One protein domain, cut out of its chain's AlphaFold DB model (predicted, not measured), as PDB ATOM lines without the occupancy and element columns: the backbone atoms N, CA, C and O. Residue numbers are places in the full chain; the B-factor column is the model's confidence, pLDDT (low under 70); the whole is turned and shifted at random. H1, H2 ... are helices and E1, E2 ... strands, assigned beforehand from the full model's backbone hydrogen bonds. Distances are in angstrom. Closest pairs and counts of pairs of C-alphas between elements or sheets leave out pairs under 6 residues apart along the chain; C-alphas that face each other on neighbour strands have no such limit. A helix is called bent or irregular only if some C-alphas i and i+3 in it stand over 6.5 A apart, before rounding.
ATOM      1  N   ILE A   2     -30.814  40.580 -28.508       96.06
ATOM      2  CA  ILE A   2     -29.366  40.841 -28.615       96.06
ATOM      3  C   ILE A   2     -28.648  39.710 -29.357       96.06
ATOM      4  O   ILE A   2     -28.177  39.936 -30.462       96.06
ATOM      5  N   GLU A   3     -28.704  38.485 -28.826       97.75
ATOM      6  CA  GLU A   3     -28.079  37.307 -29.452       97.75
ATOM      7  C   GLU A   3     -28.566  37.076 -30.894       97.75
ATOM      8  O   GLU A   3     -27.791  36.727 -31.778       97.75
ATOM      9  N   ALA A   4     -29.857  37.316 -31.163       97.31
ATOM     10  CA  ALA A   4     -30.408  37.212 -32.515       97.31
ATOM     11  C   ALA A   4     -29.781  38.242 -33.472       97.31
ATOM     12  O   ALA A   4     -29.447  37.899 -34.605       97.31
ATOM     13  N   GLY A   5     -29.604  39.487 -33.019       97.31
ATOM     14  CA  GLY A   5     -28.923  40.531 -33.784       97.31
ATOM     15  C   GLY A   5     -27.444  40.218 -34.011       97.31
ATOM     16  O   GLY A   5     -26.961  40.360 -35.130       97.31
ATOM     17  N   GLU A   6     -26.745  39.710 -32.993       98.19
ATOM     18  CA  GLU A   6     -25.348  39.255 -33.100       98.19
ATOM     19  C   GLU A   6     -25.192  38.097 -34.097       98.19
ATOM     20  O   GLU A   6     -24.214  38.041 -34.840       98.19
ATOM     21  N   ALA A   7     -26.195  37.217 -34.185       98.25
ATOM     22  CA  ALA A   7     -26.262  36.147 -35.179       98.25
ATOM     23  C   ALA A   7     -26.625  36.632 -36.603       98.25
ATOM     24  O   ALA A   7     -26.712  35.818 -37.522       98.25
ATOM     25  N   GLY A   8     -26.851  37.935 -36.807       98.12
ATOM     26  CA  GLY A   8     -27.149  38.534 -38.112       98.12
ATOM     27  C   GLY A   8     -28.635  38.620 -38.469       98.12
ATOM     28  O   GLY A   8     -28.970  38.950 -39.611       98.12
ATOM     29  N   ALA A   9     -29.548  38.347 -37.528       98.12
ATOM     30  CA  ALA A   9     -30.972  38.563 -37.761       98.12
ATOM     31  C   ALA A   9     -31.248  40.054 -37.996       98.12
ATOM     32  O   ALA A   9     -30.779  40.911 -37.255       98.12
ATOM     33  N   ARG A  10     -32.047  40.367 -39.020       97.94
ATOM     34  CA  ARG A  10     -32.432  41.754 -39.336       97.94
ATOM     35  C   ARG A  10     -33.679  42.219 -38.589       97.94
ATOM     36  O   ARG A  10     -33.836  43.415 -38.380       97.94
ATOM     37  N   TRP A  11     -34.543  41.284 -38.196       97.94
ATOM     38  CA  TRP A  11     -35.783  41.549 -37.470       97.94
ATOM     39  C   TRP A  11     -36.060  40.452 -36.446       97.94
ATOM     40  O   TRP A  11     -35.741  39.285 -36.677       97.94
ATOM     41  N   GLY A  12     -36.686  40.821 -35.330       98.19
ATOM     42  CA  GLY A  12     -37.199  39.882 -34.333       98.19
ATOM     43  C   GLY A  12     -38.716  39.724 -34.423       98.19
ATOM     44  O   GLY A  12     -39.428  40.698 -34.633       98.19
ATOM     45  N   LEU A  13     -39.234  38.517 -34.202       98.44
ATOM     46  CA  LEU A  13     -40.667  38.272 -34.027       98.44
ATOM     47  C   LEU A  13     -40.931  37.932 -32.558       98.44
ATOM     48  O   LEU A  13     -40.408  36.940 -32.055       98.44
ATOM     49  N   CYS A  14     -41.704  38.760 -31.860       98.25
ATOM     50  CA  CYS A  14     -41.845  38.677 -30.408       98.25
ATOM     51  C   CYS A  14     -43.281  38.322 -30.004       98.25
ATOM     52  O   CYS A  14     -44.191  39.130 -30.176       98.25
ATOM     53  N   LEU A  15     -43.485  37.101 -29.495       98.38
ATOM     54  CA  LEU A  15     -44.788  36.605 -29.035       98.38
ATOM     55  C   LEU A  15     -45.233  37.314 -27.755       98.38
ATOM     56  O   LEU A  15     -44.438  37.476 -26.830       98.38
ATOM     57  N   ALA A  16     -46.507  37.703 -27.707       97.44
ATOM     58  CA  ALA A  16     -47.107  38.300 -26.521       97.44
ATOM     59  C   ALA A  16     -47.035  37.342 -25.302       97.44
ATOM     60  O   ALA A  16     -47.285  36.140 -25.443       97.44
ATOM     61  N   PRO A  17     -46.692  37.834 -24.096       94.38
ATOM     62  CA  PRO A  17     -46.423  36.987 -22.932       94.38
ATOM     63  C   PRO A  17     -47.716  36.454 -22.287       94.38
ATOM     64  O   PRO A  17     -48.333  37.108 -21.450       94.38
ATOM     65  N   GLY A  18     -48.117  35.236 -22.659       95.19
ATOM     66  CA  GLY A  18     -49.443  34.688 -22.338       95.19
ATOM     67  C   GLY A  18     -49.660  34.056 -20.955       95.19
ATOM     68  O   GLY A  18     -50.794  33.726 -20.634       95.19
ATOM     69  N   PHE A  19     -48.641  33.850 -20.113       94.88
ATOM     70  CA  PHE A  19     -48.800  33.010 -18.906       94.88
ATOM     71  C   PHE A  19     -49.926  33.488 -17.961       94.88
ATOM     72  O   PHE A  19     -50.798  32.702 -17.602       94.88
ATOM     73  N   ASN A  20     -49.967  34.788 -17.641       95.38
ATOM     74  CA  ASN A  20     -50.989  35.407 -16.781       95.38
ATOM     75  C   ASN A  20     -52.061  36.166 -17.585       95.38
ATOM     76  O   ASN A  20     -52.499  37.232 -17.159       95.38
ATOM     77  N   ALA A  21     -52.477  35.635 -18.742       95.56
ATOM     78  CA  ALA A  21     -53.331  36.337 -19.707       95.56
ATOM     79  C   ALA A  21     -54.530  37.083 -19.090       95.56
ATOM     80  O   ALA A  21     -54.739  38.251 -19.398       95.56
ATOM     81  N   ALA A  22     -55.262  36.451 -18.167       94.62
ATOM     82  CA  ALA A  22     -56.448  37.036 -17.533       94.62
ATOM     83  C   ALA A  22     -56.173  38.286 -16.671       94.62
ATOM     84  O   ALA A  22     -57.075  39.091 -16.463       94.62
ATOM     85  N   ALA A  23     -54.951  38.446 -16.156       95.75
ATOM     86  CA  ALA A  23     -54.542  39.601 -15.353       95.75
ATOM     87  C   ALA A  23     -53.757  40.645 -16.169       95.75
ATOM     88  O   ALA A  23     -53.422  41.713 -15.655       95.75
ATOM     89  N   THR A  24     -53.431  40.341 -17.426       97.06
ATOM     90  CA  THR A  24     -52.631  41.210 -18.287       97.06
ATOM     91  C   THR A  24     -53.518  42.275 -18.930       97.06
ATOM     92  O   THR A  24     -54.292  41.992 -19.842       97.06
ATOM     93  N   ALA A  25     -53.377  43.522 -18.480       97.88
ATOM     94  CA  ALA A  25     -54.043  44.678 -19.079       97.88
ATOM     95  C   ALA A  25     -53.348  45.144 -20.374       97.88
ATOM     96  O   ALA A  25     -52.143  44.939 -20.554       97.88
ATOM     97  N   GLN A  26     -54.088  45.822 -21.258       98.38
ATOM     98  CA  GLN A  26     -53.574  46.303 -22.548       98.38
ATOM     99  C   GLN A  26     -52.415  47.302 -22.377       98.38
ATOM    100  O   GLN A  26     -51.421  47.218 -23.094       98.38
ATOM    101  N   GLU A  27     -52.472  48.181 -21.375       98.31
ATOM    102  CA  GLU A  27     -51.391  49.118 -21.039       98.31
ATOM    103  C   GLU A  27     -50.117  48.372 -20.620       98.31
ATOM    104  O   GLU A  27     -49.004  48.782 -20.954       98.31
ATOM    105  N   GLY A  28     -50.277  47.238 -19.932       98.25
ATOM    106  CA  GLY A  28     -49.176  46.348 -19.572       98.25
ATOM    107  C   GLY A  28     -48.533  45.694 -20.796       98.25
ATOM    108  O   GLY A  28     -47.308  45.599 -20.863       98.25
ATOM    109  N   ILE A  29     -49.337  45.302 -21.792       98.56
ATOM    110  CA  ILE A  29     -48.840  44.788 -23.079       98.56
ATOM    111  C   ILE A  29     -48.028  45.868 -23.798       98.56
ATOM    112  O   ILE A  29     -46.919  45.583 -24.253       98.56
ATOM    113  N   VAL A  30     -48.539  47.107 -23.850       98.81
ATOM    114  CA  VAL A  30     -47.812  48.244 -24.436       98.81
ATOM    115  C   VAL A  30     -46.467  48.429 -23.738       98.81
ATOM    116  O   VAL A  30     -45.428  48.377 -24.390       98.81
ATOM    117  N   ALA A  31     -46.474  48.566 -22.409       98.62
ATOM    118  CA  ALA A  31     -45.263  48.778 -21.621       98.62
ATOM    119  C   ALA A  31     -44.234  47.652 -21.809       98.62
ATOM    120  O   ALA A  31     -43.036  47.914 -21.927       98.62
ATOM    121  N   TRP A  32     -44.687  46.396 -21.877       98.56
ATOM    122  CA  TRP A  32     -43.805  45.251 -22.082       98.56
ATOM    123  C   TRP A  32     -43.142  45.273 -23.462       98.56
ATOM    124  O   TRP A  32     -41.916  45.171 -23.547       98.56
ATOM    125  N   PHE A  33     -43.916  45.459 -24.535       98.75
ATOM    126  CA  PHE A  33     -43.364  45.522 -25.892       98.75
ATOM    127  C   PHE A  33     -42.469  46.744 -26.098       98.75
ATOM    128  O   PHE A  33     -41.419  46.600 -26.721       98.75
ATOM    129  N   THR A  34     -42.820  47.908 -25.540       98.81
ATOM    130  CA  THR A  34     -41.944  49.092 -25.528       98.81
ATOM    131  C   THR A  34     -40.615  48.764 -24.859       98.81
ATOM    132  O   THR A  34     -39.568  48.927 -25.473       98.81
ATOM    133  N   ALA A  35     -40.636  48.169 -23.664       98.62
ATOM    134  CA  ALA A  35     -39.413  47.815 -22.953       98.62
ATOM    135  C   ALA A  35     -38.555  46.777 -23.709       98.62
ATOM    136  O   ALA A  35     -37.324  46.820 -23.646       98.62
ATOM    137  N   VAL A  36     -39.176  45.825 -24.419       98.44
ATOM    138  CA  VAL A  36     -38.461  44.895 -25.310       98.44
ATOM    139  C   VAL A  36     -37.841  45.644 -26.492       98.44
ATOM    140  O   VAL A  36     -36.676  45.404 -26.809       98.44
ATOM    141  N   ALA A  37     -38.594  46.542 -27.128       98.62
ATOM    142  CA  ALA A  37     -38.165  47.293 -28.300       98.62
ATOM    143  C   ALA A  37     -37.041  48.293 -27.977       98.62
ATOM    144  O   ALA A  37     -36.086  48.371 -28.746       98.62
ATOM    145  N   ASP A  38     -37.099  48.979 -26.832       98.62
ATOM    146  CA  ASP A  38     -36.072  49.916 -26.347       98.62
ATOM    147  C   ASP A  38     -34.696  49.256 -26.192       98.62
ATOM    148  O   ASP A  38     -33.658  49.871 -26.424       98.62
ATOM    149  N   ARG A  39     -34.678  47.979 -25.790       98.19
ATOM    150  CA  ARG A  39     -33.448  47.205 -25.553       98.19
ATOM    151  C   ARG A  39     -33.057  46.310 -26.726       98.19
ATOM    152  O   ARG A  39     -32.092  45.553 -26.627       98.19
ATOM    153  N   SER A  40     -33.826  46.324 -27.810       98.38
ATOM    154  CA  SER A  40     -33.567  45.476 -28.968       98.38
ATOM    155  C   SER A  40     -32.615  46.178 -29.940       98.38
ATOM    156  O   SER A  40     -32.960  47.248 -30.435       98.38
ATOM    157  N   PRO A  41     -31.459  45.584 -30.298       97.88
ATOM    158  CA  PRO A  41     -30.563  46.177 -31.295       97.88
ATOM    159  C   PRO A  41     -31.091  46.050 -32.734       97.88
ATOM    160  O   PRO A  41     -30.503  46.609 -33.654       97.88
ATOM    161  N   ILE A  42     -32.182  45.305 -32.932       98.62
ATOM    162  CA  ILE A  42     -32.839  45.096 -34.226       98.62
ATOM    163  C   ILE A  42     -34.336  45.414 -34.119       98.62
ATOM    164  O   ILE A  42     -34.909  45.227 -33.039       98.62
ATOM    165  N   PRO A  43     -35.004  45.839 -35.203       98.62
ATOM    166  CA  PRO A  43     -36.435  46.101 -35.155       98.62
ATOM    167  C   PRO A  43     -37.251  44.830 -34.924       98.62
ATOM    168  O   PRO A  43     -36.854  43.731 -35.321       98.62
ATOM    169  N   ILE A  44     -38.409  44.974 -34.283       98.75
ATOM    170  CA  ILE A  44     -39.265  43.842 -33.923       98.75
ATOM    171  C   ILE A  44     -40.658  43.937 -34.535       98.75
ATOM    172  O   ILE A  44     -41.180  45.022 -34.787       98.75
ATOM    173  N   LEU A  45     -41.275  42.775 -34.723       98.81
ATOM    174  CA  LEU A  45     -42.689  42.622 -35.003       98.81
ATOM    175  C   LEU A  45     -43.390  42.058 -33.766       98.81
ATOM    176  O   LEU A  45     -42.919  41.088 -33.160       98.81
ATOM    177  N   VAL A  46     -44.543  42.632 -33.430       98.81
ATOM    178  CA  VAL A  46     -45.451  42.095 -32.407       98.81
ATOM    179  C   VAL A  46     -46.096  40.821 -32.939       98.81
ATOM    180  O   VAL A  46     -46.681  40.828 -34.018       98.81
ATOM    181  N   TYR A  47     -46.028  39.720 -32.200       98.69
ATOM    182  CA  TYR A  47     -46.687  38.474 -32.576       98.69
ATOM    183  C   TYR A  47     -47.875  38.207 -31.656       98.69
ATOM    184  O   TYR A  47     -47.720  37.945 -30.463       98.69
ATOM    185  N   HIS A  48     -49.070  38.274 -32.240       98.50
ATOM    186  CA  HIS A  48     -50.334  37.990 -31.580       98.50
ATOM    187  C   HIS A  48     -50.863  36.623 -32.034       98.50
ATOM    188  O   HIS A  48     -51.257  36.449 -33.190       98.50
ATOM    189  N   TYR A  49     -50.860  35.650 -31.118       97.62
ATOM    190  CA  TYR A  49     -51.381  34.305 -31.364       97.62
ATOM    191  C   TYR A  49     -52.055  33.740 -30.101       97.62
ATOM    192  O   TYR A  49     -51.408  33.019 -29.329       97.62
ATOM    193  N   PRO A  50     -53.350  34.044 -29.876       96.62
ATOM    194  CA  PRO A  50     -54.074  33.644 -28.666       96.62
ATOM    195  C   PRO A  50     -54.034  32.139 -28.393       96.62
ATOM    196  O   PRO A  50     -53.831  31.727 -27.251       96.62
ATOM    197  N   GLY A  51     -54.144  31.319 -29.447       94.12
ATOM    198  CA  GLY A  51     -54.184  29.856 -29.349       94.12
ATOM    199  C   GLY A  51     -52.952  29.223 -28.690       94.12
ATOM    200  O   GLY A  51     -53.061  28.150 -28.112       94.12
ATOM    201  N   VAL A  52     -51.798  29.901 -28.714       94.12
ATOM    202  CA  VAL A  52     -50.564  29.451 -28.035       94.12
ATOM    203  C   VAL A  52     -50.141  30.372 -26.888       94.12
ATOM    204  O   VAL A  52     -49.101  30.155 -26.272       94.12
ATOM    205  N   SER A  53     -50.946  31.397 -26.594       96.94
ATOM    206  CA  SER A  53     -50.657  32.437 -25.599       96.94
ATOM    207  C   SER A  53     -51.736  32.497 -24.518       96.94
ATOM    208  O   SER A  53     -52.041  33.571 -24.009       96.94
ATOM    209  N   ASN A  54     -52.331  31.347 -24.183       96.19
ATOM    210  CA  ASN A  54     -53.362  31.211 -23.148       96.19
ATOM    211  C   ASN A  54     -54.559  32.167 -23.340       96.19
ATOM    212  O   ASN A  54     -55.088  32.720 -22.378       96.19
ATOM    213  N   GLY A  55     -54.945  32.419 -24.595       97.06
ATOM    214  CA  GLY A  55     -56.050  33.320 -24.923       97.06
ATOM    215  C   GLY A  55     -55.750  34.809 -24.734       97.06
ATOM    216  O   GLY A  55     -56.677  35.606 -24.838       97.06
ATOM    217  N   LEU A  56     -54.496  35.202 -24.469       97.88
ATOM    218  CA  LEU A  56     -54.120  36.615 -24.388       97.88
ATOM    219  C   LEU A  56     -54.449  37.325 -25.705       97.88
ATOM    220  O   LEU A  56     -53.898  36.972 -26.751       97.88
ATOM    221  N   ASP A  57     -55.301  38.342 -25.613       96.50
ATOM    222  CA  ASP A  57     -55.685  39.192 -26.733       96.50
ATOM    223  C   ASP A  57     -54.852  40.479 -26.762       96.50
ATOM    224  O   ASP A  57     -54.704  41.182 -25.756       96.50
ATOM    225  N   VAL A  58     -54.315  40.798 -27.937       98.31
ATOM    226  CA  VAL A  58     -53.685  42.087 -28.228       98.31
ATOM    227  C   VAL A  58     -54.620  42.855 -29.154       98.31
ATOM    228  O   VAL A  58     -54.691  42.571 -30.352       98.31
ATOM    229  N   SER A  59     -55.325  43.837 -28.593       98.38
ATOM    230  CA  SER A  59     -56.346  44.581 -29.333       98.38
ATOM    231  C   SER A  59     -55.760  45.391 -30.505       98.38
ATOM    232  O   SER A  59     -54.592  45.801 -30.457       98.38
ATOM    233  N   PRO A  60     -56.564  45.713 -31.540       98.69
ATOM    234  CA  PRO A  60     -56.143  46.611 -32.614       98.69
ATOM    235  C   PRO A  60     -55.625  47.962 -32.102       98.69
ATOM    236  O   PRO A  60     -54.563  48.410 -32.526       98.69
ATOM    237  N   ALA A  61     -56.302  48.564 -31.117       98.75
ATOM    238  CA  ALA A  61     -55.875  49.825 -30.507       98.75
ATOM    239  C   ALA A  61     -54.483  49.724 -29.854       98.75
ATOM    240  O   ALA A  61     -53.662  50.632 -29.997       98.75
ATOM    241  N   THR A  62     -54.181  48.602 -29.196       98.81
ATOM    242  CA  THR A  62     -52.850  48.321 -28.635       98.81
ATOM    243  C   THR A  62     -51.788  48.206 -29.724       98.81
ATOM    244  O   THR A  62     -50.696  48.756 -29.579       98.81
ATOM    245  N   LEU A  63     -52.095  47.546 -30.845       98.81
ATOM    246  CA  LEU A  63     -51.175  47.436 -31.982       98.81
ATOM    247  C   LEU A  63     -50.901  48.800 -32.635       98.81
ATOM    248  O   LEU A  63     -49.748  49.096 -32.941       98.81
ATOM    249  N   VAL A  64     -51.921  49.652 -32.775       98.75
ATOM    250  CA  VAL A  64     -51.792  51.036 -33.277       98.75
ATOM    251  C   VAL A  64     -51.020  51.929 -32.296       98.75
ATOM    252  O   VAL A  64     -50.280  52.827 -32.697       98.75
ATOM    253  N   ALA A  65     -51.138  51.703 -30.985       98.81
ATOM    254  CA  ALA A  65     -50.295  52.392 -30.009       98.81
ATOM    255  C   ALA A  65     -48.822  51.974 -30.156       98.81
ATOM    256  O   ALA A  65     -47.935  52.829 -30.193       98.81
ATOM    257  N   LEU A  66     -48.567  50.670 -30.296       98.81
ATOM    258  CA  LEU A  66     -47.227  50.107 -30.461       98.81
ATOM    259  C   LEU A  66     -46.568  50.494 -31.790       98.81
ATOM    260  O   LEU A  66     -45.350  50.664 -31.824       98.81
ATOM    261  N   SER A  67     -47.340  50.708 -32.859       98.69
ATOM    262  CA  SER A  67     -46.806  51.122 -34.166       98.69
ATOM    263  C   SER A  67     -46.128  52.493 -34.156       98.69
ATOM    264  O   SER A  67     -45.431  52.840 -35.107       98.69
ATOM    265  N   LYS A  68     -46.323  53.288 -33.097       98.50
ATOM    266  CA  LYS A  68     -45.671  54.593 -32.908       98.50
ATOM    267  C   LYS A  68     -44.219  54.465 -32.447       98.50
ATOM    268  O   LYS A  68     -43.462  55.428 -32.534       98.50
ATOM    269  N   HIS A  69     -43.821  53.301 -31.938       98.75
ATOM    270  CA  HIS A  69     -42.462  53.071 -31.475       98.75
ATOM    271  C   HIS A  69     -41.520  52.817 -32.659       98.75
ATOM    272  O   HIS A  69     -41.725  51.883 -33.430       98.75
ATOM    273  N   ALA A  70     -40.433  53.586 -32.776       97.94
ATOM    274  CA  ALA A  70     -39.541  53.543 -33.944       97.94
ATOM    275  C   ALA A  70     -38.918  52.160 -34.225       97.94
ATOM    276  O   ALA A  70     -38.602  51.849 -35.371       97.94
ATOM    277  N   ASN A  71     -38.748  51.340 -33.185       98.50
ATOM    278  CA  ASN A  71     -38.172  49.996 -33.287       98.50
ATOM    279  C   ASN A  71     -39.219  48.865 -33.389       98.50
ATOM    280  O   ASN A  71     -38.850  47.692 -33.416       98.50
ATOM    281  N   ILE A  72     -40.519  49.189 -33.425       98.81
ATOM    282  CA  ILE A  72     -41.597  48.221 -33.674       98.81
ATOM    283  C   ILE A  72     -42.111  48.463 -35.093       98.81
ATOM    284  O   ILE A  72     -42.765  49.461 -35.371       98.81
ATOM    285  N   VAL A  73     -41.796  47.546 -36.005       98.69
ATOM    286  CA  VAL A  73     -41.951  47.739 -37.462       98.69
ATOM    287  C   VAL A  73     -43.050  46.880 -38.076       98.69
ATOM    288  O   VAL A  73     -43.175  46.762 -39.297       98.69
ATOM    289  N   GLY A  74     -43.868  46.247 -37.245       98.62
ATOM    290  CA  GLY A  74     -44.998  45.485 -37.737       98.62
ATOM    291  C   GLY A  74     -45.608  44.560 -36.711       98.62
ATOM    292  O   GLY A  74     -45.237  44.537 -35.535       98.62
ATOM    293  N   CYS A  75     -46.530  43.743 -37.196       98.81
ATOM    294  CA  CYS A  75     -47.095  42.655 -36.428       98.81
ATOM    295  C   CYS A  75     -47.378  41.432 -37.300       98.81
ATOM    296  O   CYS A  75     -47.614  41.537 -38.503       98.81
ATOM    297  N   LYS A  76     -47.353  40.260 -36.668       98.69
ATOM    298  CA  LYS A  76     -47.872  39.004 -37.200       98.69
ATOM    299  C   LYS A  76     -49.102  38.631 -36.386       98.69
ATOM    300  O   LYS A  76     -48.997  38.435 -35.175       98.69
ATOM    301  N   LEU A  77     -50.242  38.495 -37.045       98.44
ATOM    302  CA  LEU A  77     -51.524  38.211 -36.410       98.44
ATOM    303  C   LEU A  77     -52.010  36.815 -36.823       98.44
ATOM    304  O   LEU A  77     -52.189  36.529 -38.004       98.44
ATOM    305  N   SER A  78     -52.164  35.904 -35.861       97.38
ATOM    306  CA  SER A  78     -52.484  34.480 -36.086       97.38
ATOM    307  C   SER A  78     -53.786  34.064 -35.406       97.38
ATOM    308  O   SER A  78     -53.839  33.073 -34.689       97.38
ATOM    309  N   HIS A  79     -54.837  34.856 -35.608       94.81
ATOM    310  CA  HIS A  79     -56.176  34.594 -35.063       94.81
ATOM    311  C   HIS A  79     -57.268  34.492 -36.145       94.81
ATOM    312  O   HIS A  79     -58.397  34.147 -35.828       94.81
ATOM    313  N   GLY A  80     -56.958  34.788 -37.415       93.12
ATOM    314  CA  GLY A  80     -57.901  34.648 -38.539       93.12
ATOM    315  C   GLY A  80     -58.999  35.715 -38.625       93.12
ATOM    316  O   GLY A  80     -59.796  35.692 -39.558       93.12
ATOM    317  N   ASP A  81     -59.023  36.678 -37.704       96.94
ATOM    318  CA  ASP A  81     -59.987  37.784 -37.722       96.94
ATOM    319  C   ASP A  81     -59.558  38.852 -38.741       96.94
ATOM    320  O   ASP A  81     -58.661  39.666 -38.497       96.94
ATOM    321  N   LEU A  82     -60.216  38.831 -39.902       97.44
ATOM    322  CA  LEU A  82     -60.003  39.785 -40.991       97.44
ATOM    323  C   LEU A  82     -60.400  41.222 -40.614       97.44
ATOM    324  O   LEU A  82     -59.812  42.159 -41.151       97.44
ATOM    325  N   SER A  83     -61.355  41.411 -39.697       97.88
ATOM    326  CA  SER A  83     -61.736  42.742 -39.212       97.88
ATOM    327  C   SER A  83     -60.595  43.359 -38.414       97.88
ATOM    328  O   SER A  83     -60.190  44.483 -38.694       97.88
ATOM    329  N   HIS A  84     -60.012  42.608 -37.479       97.81
ATOM    330  CA  HIS A  84     -58.861  43.071 -36.697       97.81
ATOM    331  C   HIS A  84     -57.639  43.346 -37.584       97.81
ATOM    332  O   HIS A  84     -56.961  44.355 -37.398       97.81
ATOM    333  N   LEU A  85     -57.378  42.491 -38.584       97.94
ATOM    334  CA  LEU A  85     -56.325  42.735 -39.575       97.94
ATOM    335  C   LEU A  85     -56.538  44.073 -40.298       97.94
ATOM    336  O   LEU A  85     -55.612  44.881 -40.361       97.94
ATOM    337  N   ALA A  86     -57.755  44.327 -40.796       98.25
ATOM    338  CA  ALA A  86     -58.101  45.571 -41.483       98.25
ATOM    339  C   ALA A  86     -57.987  46.796 -40.564       98.25
ATOM    340  O   ALA A  86     -57.415  47.807 -40.970       98.25
ATOM    341  N   GLN A  87     -58.477  46.688 -39.324       98.62
ATOM    342  CA  GLN A  87     -58.423  47.762 -38.331       98.62
ATOM    343  C   GLN A  87     -56.997  48.230 -38.056       98.62
ATOM    344  O   GLN A  87     -56.816  49.408 -37.812       98.62
ATOM    345  N   VAL A  88     -55.991  47.351 -38.120       98.56
ATOM    346  CA  VAL A  88     -54.585  47.739 -37.918       98.56
ATOM    347  C   VAL A  88     -53.917  48.134 -39.234       98.56
ATOM    348  O   VAL A  88     -53.217  49.139 -39.302       98.56
ATOM    349  N   ALA A  89     -54.106  47.348 -40.296       98.06
ATOM    350  CA  ALA A  89     -53.389  47.538 -41.558       98.06
ATOM    351  C   ALA A  89     -53.830  48.789 -42.338       98.06
ATOM    352  O   ALA A  89     -53.064  49.297 -43.165       98.06
ATOM    353  N   LEU A  90     -55.059  49.256 -42.099       97.81
ATOM    354  CA  LEU A  90     -55.666  50.417 -42.750       97.81
ATOM    355  C   LEU A  90     -55.930  51.579 -41.780       97.81
ATOM    356  O   LEU A  90     -56.538  52.565 -42.195       97.81
ATOM    357  N   ASP A  91     -55.483  51.490 -40.522       98.50
ATOM    358  CA  ASP A  91     -55.634  52.588 -39.563       98.50
ATOM    359  C   ASP A  91     -54.892  53.845 -40.063       98.50
ATOM    360  O   ASP A  91     -53.709  53.760 -40.413       98.50
ATOM    361  N   PRO A  92     -55.530  55.029 -40.083       97.94
ATOM    362  CA  PRO A  92     -54.887  56.262 -40.537       97.94
ATOM    363  C   PRO A  92     -53.733  56.738 -39.638       97.94
ATOM    364  O   PRO A  92     -52.912  57.536 -40.090       97.94
ATOM    365  N   ALA A  93     -53.642  56.279 -38.386       98.00
ATOM    366  CA  ALA A  93     -52.527  56.573 -37.487       98.00
ATOM    367  C   ALA A  93     -51.323  55.629 -37.670       98.00
ATOM    368  O   ALA A  93     -50.287  55.841 -37.034       98.00
ATOM    369  N   VAL A  94     -51.422  54.609 -38.530       98.19
ATOM    370  CA  VAL A  94     -50.323  53.683 -38.832       98.19
ATOM    371  C   VAL A  94     -49.575  54.139 -40.088       98.19
ATOM    372  O   VAL A  94     -50.114  54.156 -41.194       98.19
ATOM    373  N   ASP A  95     -48.282  54.445 -39.944       97.56
ATOM    374  CA  ASP A  95     -47.390  54.645 -41.092       97.56
ATOM    375  C   ASP A  95     -47.074  53.292 -41.750       97.56
ATOM    376  O   ASP A  95     -46.176  52.560 -41.329       97.56
ATOM    377  N   ARG A  96     -47.802  52.969 -42.822       94.69
ATOM    378  CA  ARG A  96     -47.695  51.701 -43.572       94.69
ATOM    379  C   ARG A  96     -46.350  51.502 -44.285       94.69
ATOM    380  O   ARG A  96     -46.067  50.391 -44.753       94.69
ATOM    381  N   ALA A  97     -45.529  52.550 -44.402       95.12
ATOM    382  CA  ALA A  97     -44.162  52.431 -44.903       95.12
ATOM    383  C   ALA A  97     -43.202  51.912 -43.821       95.12
ATOM    384  O   ALA A  97     -42.203  51.274 -44.148       95.12
ATOM    385  N   ARG A  98     -43.519  52.143 -42.540       96.75
ATOM    386  CA  ARG A  98     -42.705  51.719 -41.389       96.75
ATOM    387  C   ARG A  98     -43.259  50.507 -40.654       96.75
ATOM    388  O   ARG A  98     -42.474  49.712 -40.149       96.75
ATOM    389  N   PHE A  99     -44.580  50.361 -40.598       98.56
ATOM    390  CA  PHE A  99     -45.261  49.306 -39.860       98.56
ATOM    391  C   PHE A  99     -46.039  48.388 -40.806       98.56
ATOM    392  O   PHE A  99     -46.978  48.812 -41.481       98.56
ATOM    393  N   ARG A 100     -45.644  47.114 -40.871       98.00
ATOM    394  CA  ARG A 100     -46.227  46.120 -41.785       98.00
ATOM    395  C   ARG A 100     -47.025  45.064 -41.021       98.00
ATOM    396  O   ARG A 100     -46.506  44.421 -40.114       98.00
ATOM    397  N   VAL A 101     -48.278  44.864 -41.418       98.56
ATOM    398  CA  VAL A 101     -49.161  43.835 -40.847       98.56
ATOM    399  C   VAL A 101     -49.068  42.564 -41.683       98.56
ATOM    400  O   VAL A 101     -49.225  42.618 -42.901       98.56
ATOM    401  N   PHE A 102     -48.839  41.423 -41.042       98.56
ATOM    402  CA  PHE A 102     -48.809  40.107 -41.673       98.56
ATOM    403  C   PHE A 102     -49.859  39.197 -41.039       98.56
ATOM    404  O   PHE A 102     -49.985  39.148 -39.814       98.56
ATOM    405  N   THR A 103     -50.563  38.412 -41.854       98.19
ATOM    406  CA  THR A 103     -51.284  37.244 -41.328       98.19
ATOM    407  C   THR A 103     -50.276  36.142 -40.993       98.19
ATOM    408  O   THR A 103     -49.219  36.033 -41.613       98.19
ATOM    409  N   GLY A 104     -50.560  35.315 -39.995       97.31
ATOM    410  CA  GLY A 104     -49.796  34.086 -39.767       97.31
ATOM    411  C   GLY A 104     -50.396  32.839 -40.400       97.31
ATOM    412  O   GLY A 104     -49.906  31.756 -40.112       97.31
ATOM    413  N   LEU A 105     -51.459  33.004 -41.188       96.44
ATOM    414  CA  LEU A 105     -52.289  31.929 -41.719       96.44
ATOM    415  C   LEU A 105     -52.394  32.093 -43.241       96.44
ATOM    416  O   LEU A 105     -52.989  33.076 -43.709       96.44
ATOM    417  N   GLY A 106     -51.812  31.175 -44.015       96.62
ATOM    418  CA  GLY A 106     -51.878  31.208 -45.480       96.62
ATOM    419  C   GLY A 106     -53.280  30.893 -46.022       96.62
ATOM    420  O   GLY A 106     -53.675  31.422 -47.066       96.62
ATOM    421  N   GLN A 107     -54.101  30.164 -45.260       96.56
ATOM    422  CA  GLN A 107     -55.510  29.866 -45.559       96.56
ATOM    423  C   GLN A 107     -56.394  31.113 -45.727       96.56
ATOM    424  O   GLN A 107     -57.473  31.029 -46.305       96.56
ATOM    425  N   VAL A 108     -55.927  32.283 -45.272       97.00
ATOM    426  CA  VAL A 108     -56.597  33.581 -45.461       97.00
ATOM    427  C   VAL A 108     -55.700  34.627 -46.134       97.00
ATOM    428  O   VAL A 108     -55.975  35.821 -46.032       97.00
ATOM    429  N   LEU A 109     -54.629  34.227 -46.826       97.38
ATOM    430  CA  LEU A 109     -53.656  35.154 -47.421       97.38
ATOM    431  C   LEU A 109     -54.297  36.161 -48.391       97.38
ATOM    432  O   LEU A 109     -54.046  37.363 -48.278       97.38
ATOM    433  N   ALA A 110     -55.140  35.705 -49.313       96.69
ATOM    434  CA  ALA A 110     -55.804  36.566 -50.287       96.69
ATOM    435  C   ALA A 110     -56.737  37.602 -49.639       96.69
ATOM    436  O   ALA A 110     -56.530  38.798 -49.875       96.69
ATOM    437  N   PRO A 111     -57.712  37.223 -48.787       96.31
ATOM    438  CA  PRO A 111     -58.535  38.216 -48.106       96.31
ATOM    439  C   PRO A 111     -57.732  39.094 -47.130       96.31
ATOM    440  O   PRO A 111     -58.011  40.286 -47.036       96.31
ATOM    441  N   ALA A 112     -56.696  38.574 -46.461       97.38
ATOM    442  CA  ALA A 112     -55.833  39.384 -45.596       97.38
ATOM    443  C   ALA A 112     -55.060  40.451 -46.389       97.38
ATOM    444  O   ALA A 112     -54.961  41.602 -45.958       97.38
ATOM    445  N   THR A 113     -54.545  40.098 -47.569       95.94
ATOM    446  CA  THR A 113     -53.862  41.051 -48.458       95.94
ATOM    447  C   THR A 113     -54.840  42.114 -48.965       95.94
ATOM    448  O   THR A 113     -54.515  43.301 -48.960       95.94
ATOM    449  N   ALA A 114     -56.074  41.725 -49.309       94.44
ATOM    450  CA  ALA A 114     -57.136  42.673 -49.658       94.44
ATOM    451  C   ALA A 114     -57.488  43.626 -48.497       94.44
ATOM    452  O   ALA A 114     -57.787  44.795 -48.734       94.44
ATOM    453  N   ALA A 115     -57.376  43.160 -47.249       95.12
ATOM    454  CA  ALA A 115     -57.525  43.961 -46.032       95.12
ATOM    455  C   ALA A 115     -56.297  44.842 -45.702       95.12
ATOM    456  O   ALA A 115     -56.249  45.459 -44.644       95.12
ATOM    457  N   GLY A 116     -55.301  44.922 -46.590       95.31
ATOM    458  CA  GLY A 116     -54.138  45.799 -46.445       95.31
ATOM    459  C   GLY A 116     -52.905  45.147 -45.818       95.31
ATOM    460  O   GLY A 116     -51.896  45.841 -45.650       95.31
ATOM    461  N   CYS A 117     -52.950  43.847 -45.502       97.44
ATOM    462  CA  CYS A 117     -51.782  43.118 -45.013       97.44
ATOM    463  C   CYS A 117     -50.690  43.029 -46.085       97.44
ATOM    464  O   CYS A 117     -50.952  42.960 -47.284       97.44
ATOM    465  N   ALA A 118     -49.444  42.981 -45.631       96.62
ATOM    466  CA  ALA A 118     -48.258  42.895 -46.466       96.62
ATOM    467  C   ALA A 118     -47.985  41.487 -47.017       96.62
ATOM    468  O   ALA A 118     -47.166  41.358 -47.917       96.62
ATOM    469  N   GLY A 119     -48.616  40.451 -46.463       96.56
ATOM    470  CA  GLY A 119     -48.404  39.051 -46.825       96.56
ATOM    471  C   GLY A 119     -48.645  38.127 -45.633       96.56
ATOM    472  O   GLY A 119     -49.339  38.503 -44.681       96.56
ATOM    473  N   ALA A 120     -48.033  36.941 -45.670       97.19
ATOM    474  CA  ALA A 120     -48.116  35.951 -44.601       97.19
ATOM    475  C   ALA A 120     -46.741  35.531 -44.062       97.19
ATOM    476  O   ALA A 120     -45.779  35.400 -44.814       97.19
ATOM    477  N   VAL A 121     -46.680  35.252 -42.759       97.62
ATOM    478  CA  VAL A 121     -45.609  34.460 -42.134       97.62
ATOM    479  C   VAL A 121     -46.209  33.113 -41.748       97.62
ATOM    480  O   VAL A 121     -46.658  32.921 -40.614       97.62
ATOM    481  N   ASP A 122     -46.255  32.210 -42.718       96.44
ATOM    482  CA  ASP A 122     -47.064  30.995 -42.678       96.44
ATOM    483  C   ASP A 122     -46.242  29.714 -42.418       96.44
ATOM    484  O   ASP A 122     -45.057  29.620 -42.743       96.44
ATOM    485  N   GLY A 123     -46.879  28.722 -41.790       95.69
ATOM    486  CA  GLY A 123     -46.275  27.424 -41.502       95.69
ATOM    487  C   GLY A 123     -46.164  26.523 -42.731       95.69
ATOM    488  O   GLY A 123     -45.141  25.850 -42.893       95.69
TER     489      GLY A 123
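This is residues 2 to 123 of the 223 residues of an uncharacterized protein of Cordyceps sp. RAO-2017 (UniProt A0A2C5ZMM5). A small, twisted sheet of four parallel strands, E1 to E4, has one face covered by a row of helices, H2, H3 and H4, with H3 between the other two. H5 packs on H4 and E4 at one edge of the sheet, and the short H1 lies beyond the opposite edge, past E1. The printed part has 122 residues, with five named helices and four named strands in the order H1 E1 H2 E2 H3 E3 H4 E4 H5; the sheet's order is E1 E2 E3 E4. The class is mixed, helices and strands, and the whole is compact, with a radius of gyration of the C-alphas of 13.6 A and spans of 35 by 34 by 30 A.

H1 is residues 2 to 6, beginning at C-alpha 2 (-29.366, 40.841, -28.615). E1 is residues 12 to 15. H2, residues 26 to 38, is the longest helix at 18.3 A. E2, residues 44 to 48, measures 12.7 A, and H3 is residues 60 to 66. E3, residues 72 to 77, is the longest strand at 14.4 A, beginning at C-alpha 72 (-41.597, 48.221, -33.674). H4 is residues 82 to 89, and E4 is residues 100 to 103. H5, residues 106 to 114, measures 13.3 A and ends at C-alpha 114 (-57.136, 42.673, -49.658); it is irregular, with C-alphas 107 and 110 8.2 A apart.

The sheet is strongly twisted, only just, with C-alphas up to 4.4 A off its best plane. E1 and E2 are parallel at 25 degrees, with N 45 and O 12 2.8 A apart, within hydrogen-bond range. E2 and E3 are parallel at 25 degrees, with N 76 and O 46 at 2.8 A. E3 and E4 are parallel at 16 degrees, with N 102 and O 75 at 2.8 A. E1, H2, E2, then E2, H3, E3, then E3, H4, E4 are strand-helix-strand units, two parallel neighbour strands with a helix between, each with a right-handed crossover. H2 and H4 lie on the same face, making two layers, helices over a sheet. H2 lies over E2 at a height over the sheet of 9.3 A, and H4 over E4 at 9.2 A; both run along the strands. H3 only grazes the sheet with residues 63 to 66, and H5 with residues 109 to 113. H3 touches H2, closest at the C-alphas of Leu 66 and Val 30, 6.3 A, and H4, closest at those of Pro 60 and Val 88, 5.6 A. H4 and H5 touch at a steep tilt of 56 degrees, the closest C-alphas being those of Leu 82 and Ala 112, 6.2 A. Every O i to N i+4 pair is within hydrogen-bond range in H1, H2, H3 and H4; in H5, 3 of 5 are.

The two C-alphas farthest apart are those of Glu 6 and Ser 83, 37.1 A. The printed part has no cut, and its one long link, of 11 residues, joins E2 to H3. The mean pLDDT of the printed part is 97.5, and no printed residue is under 70.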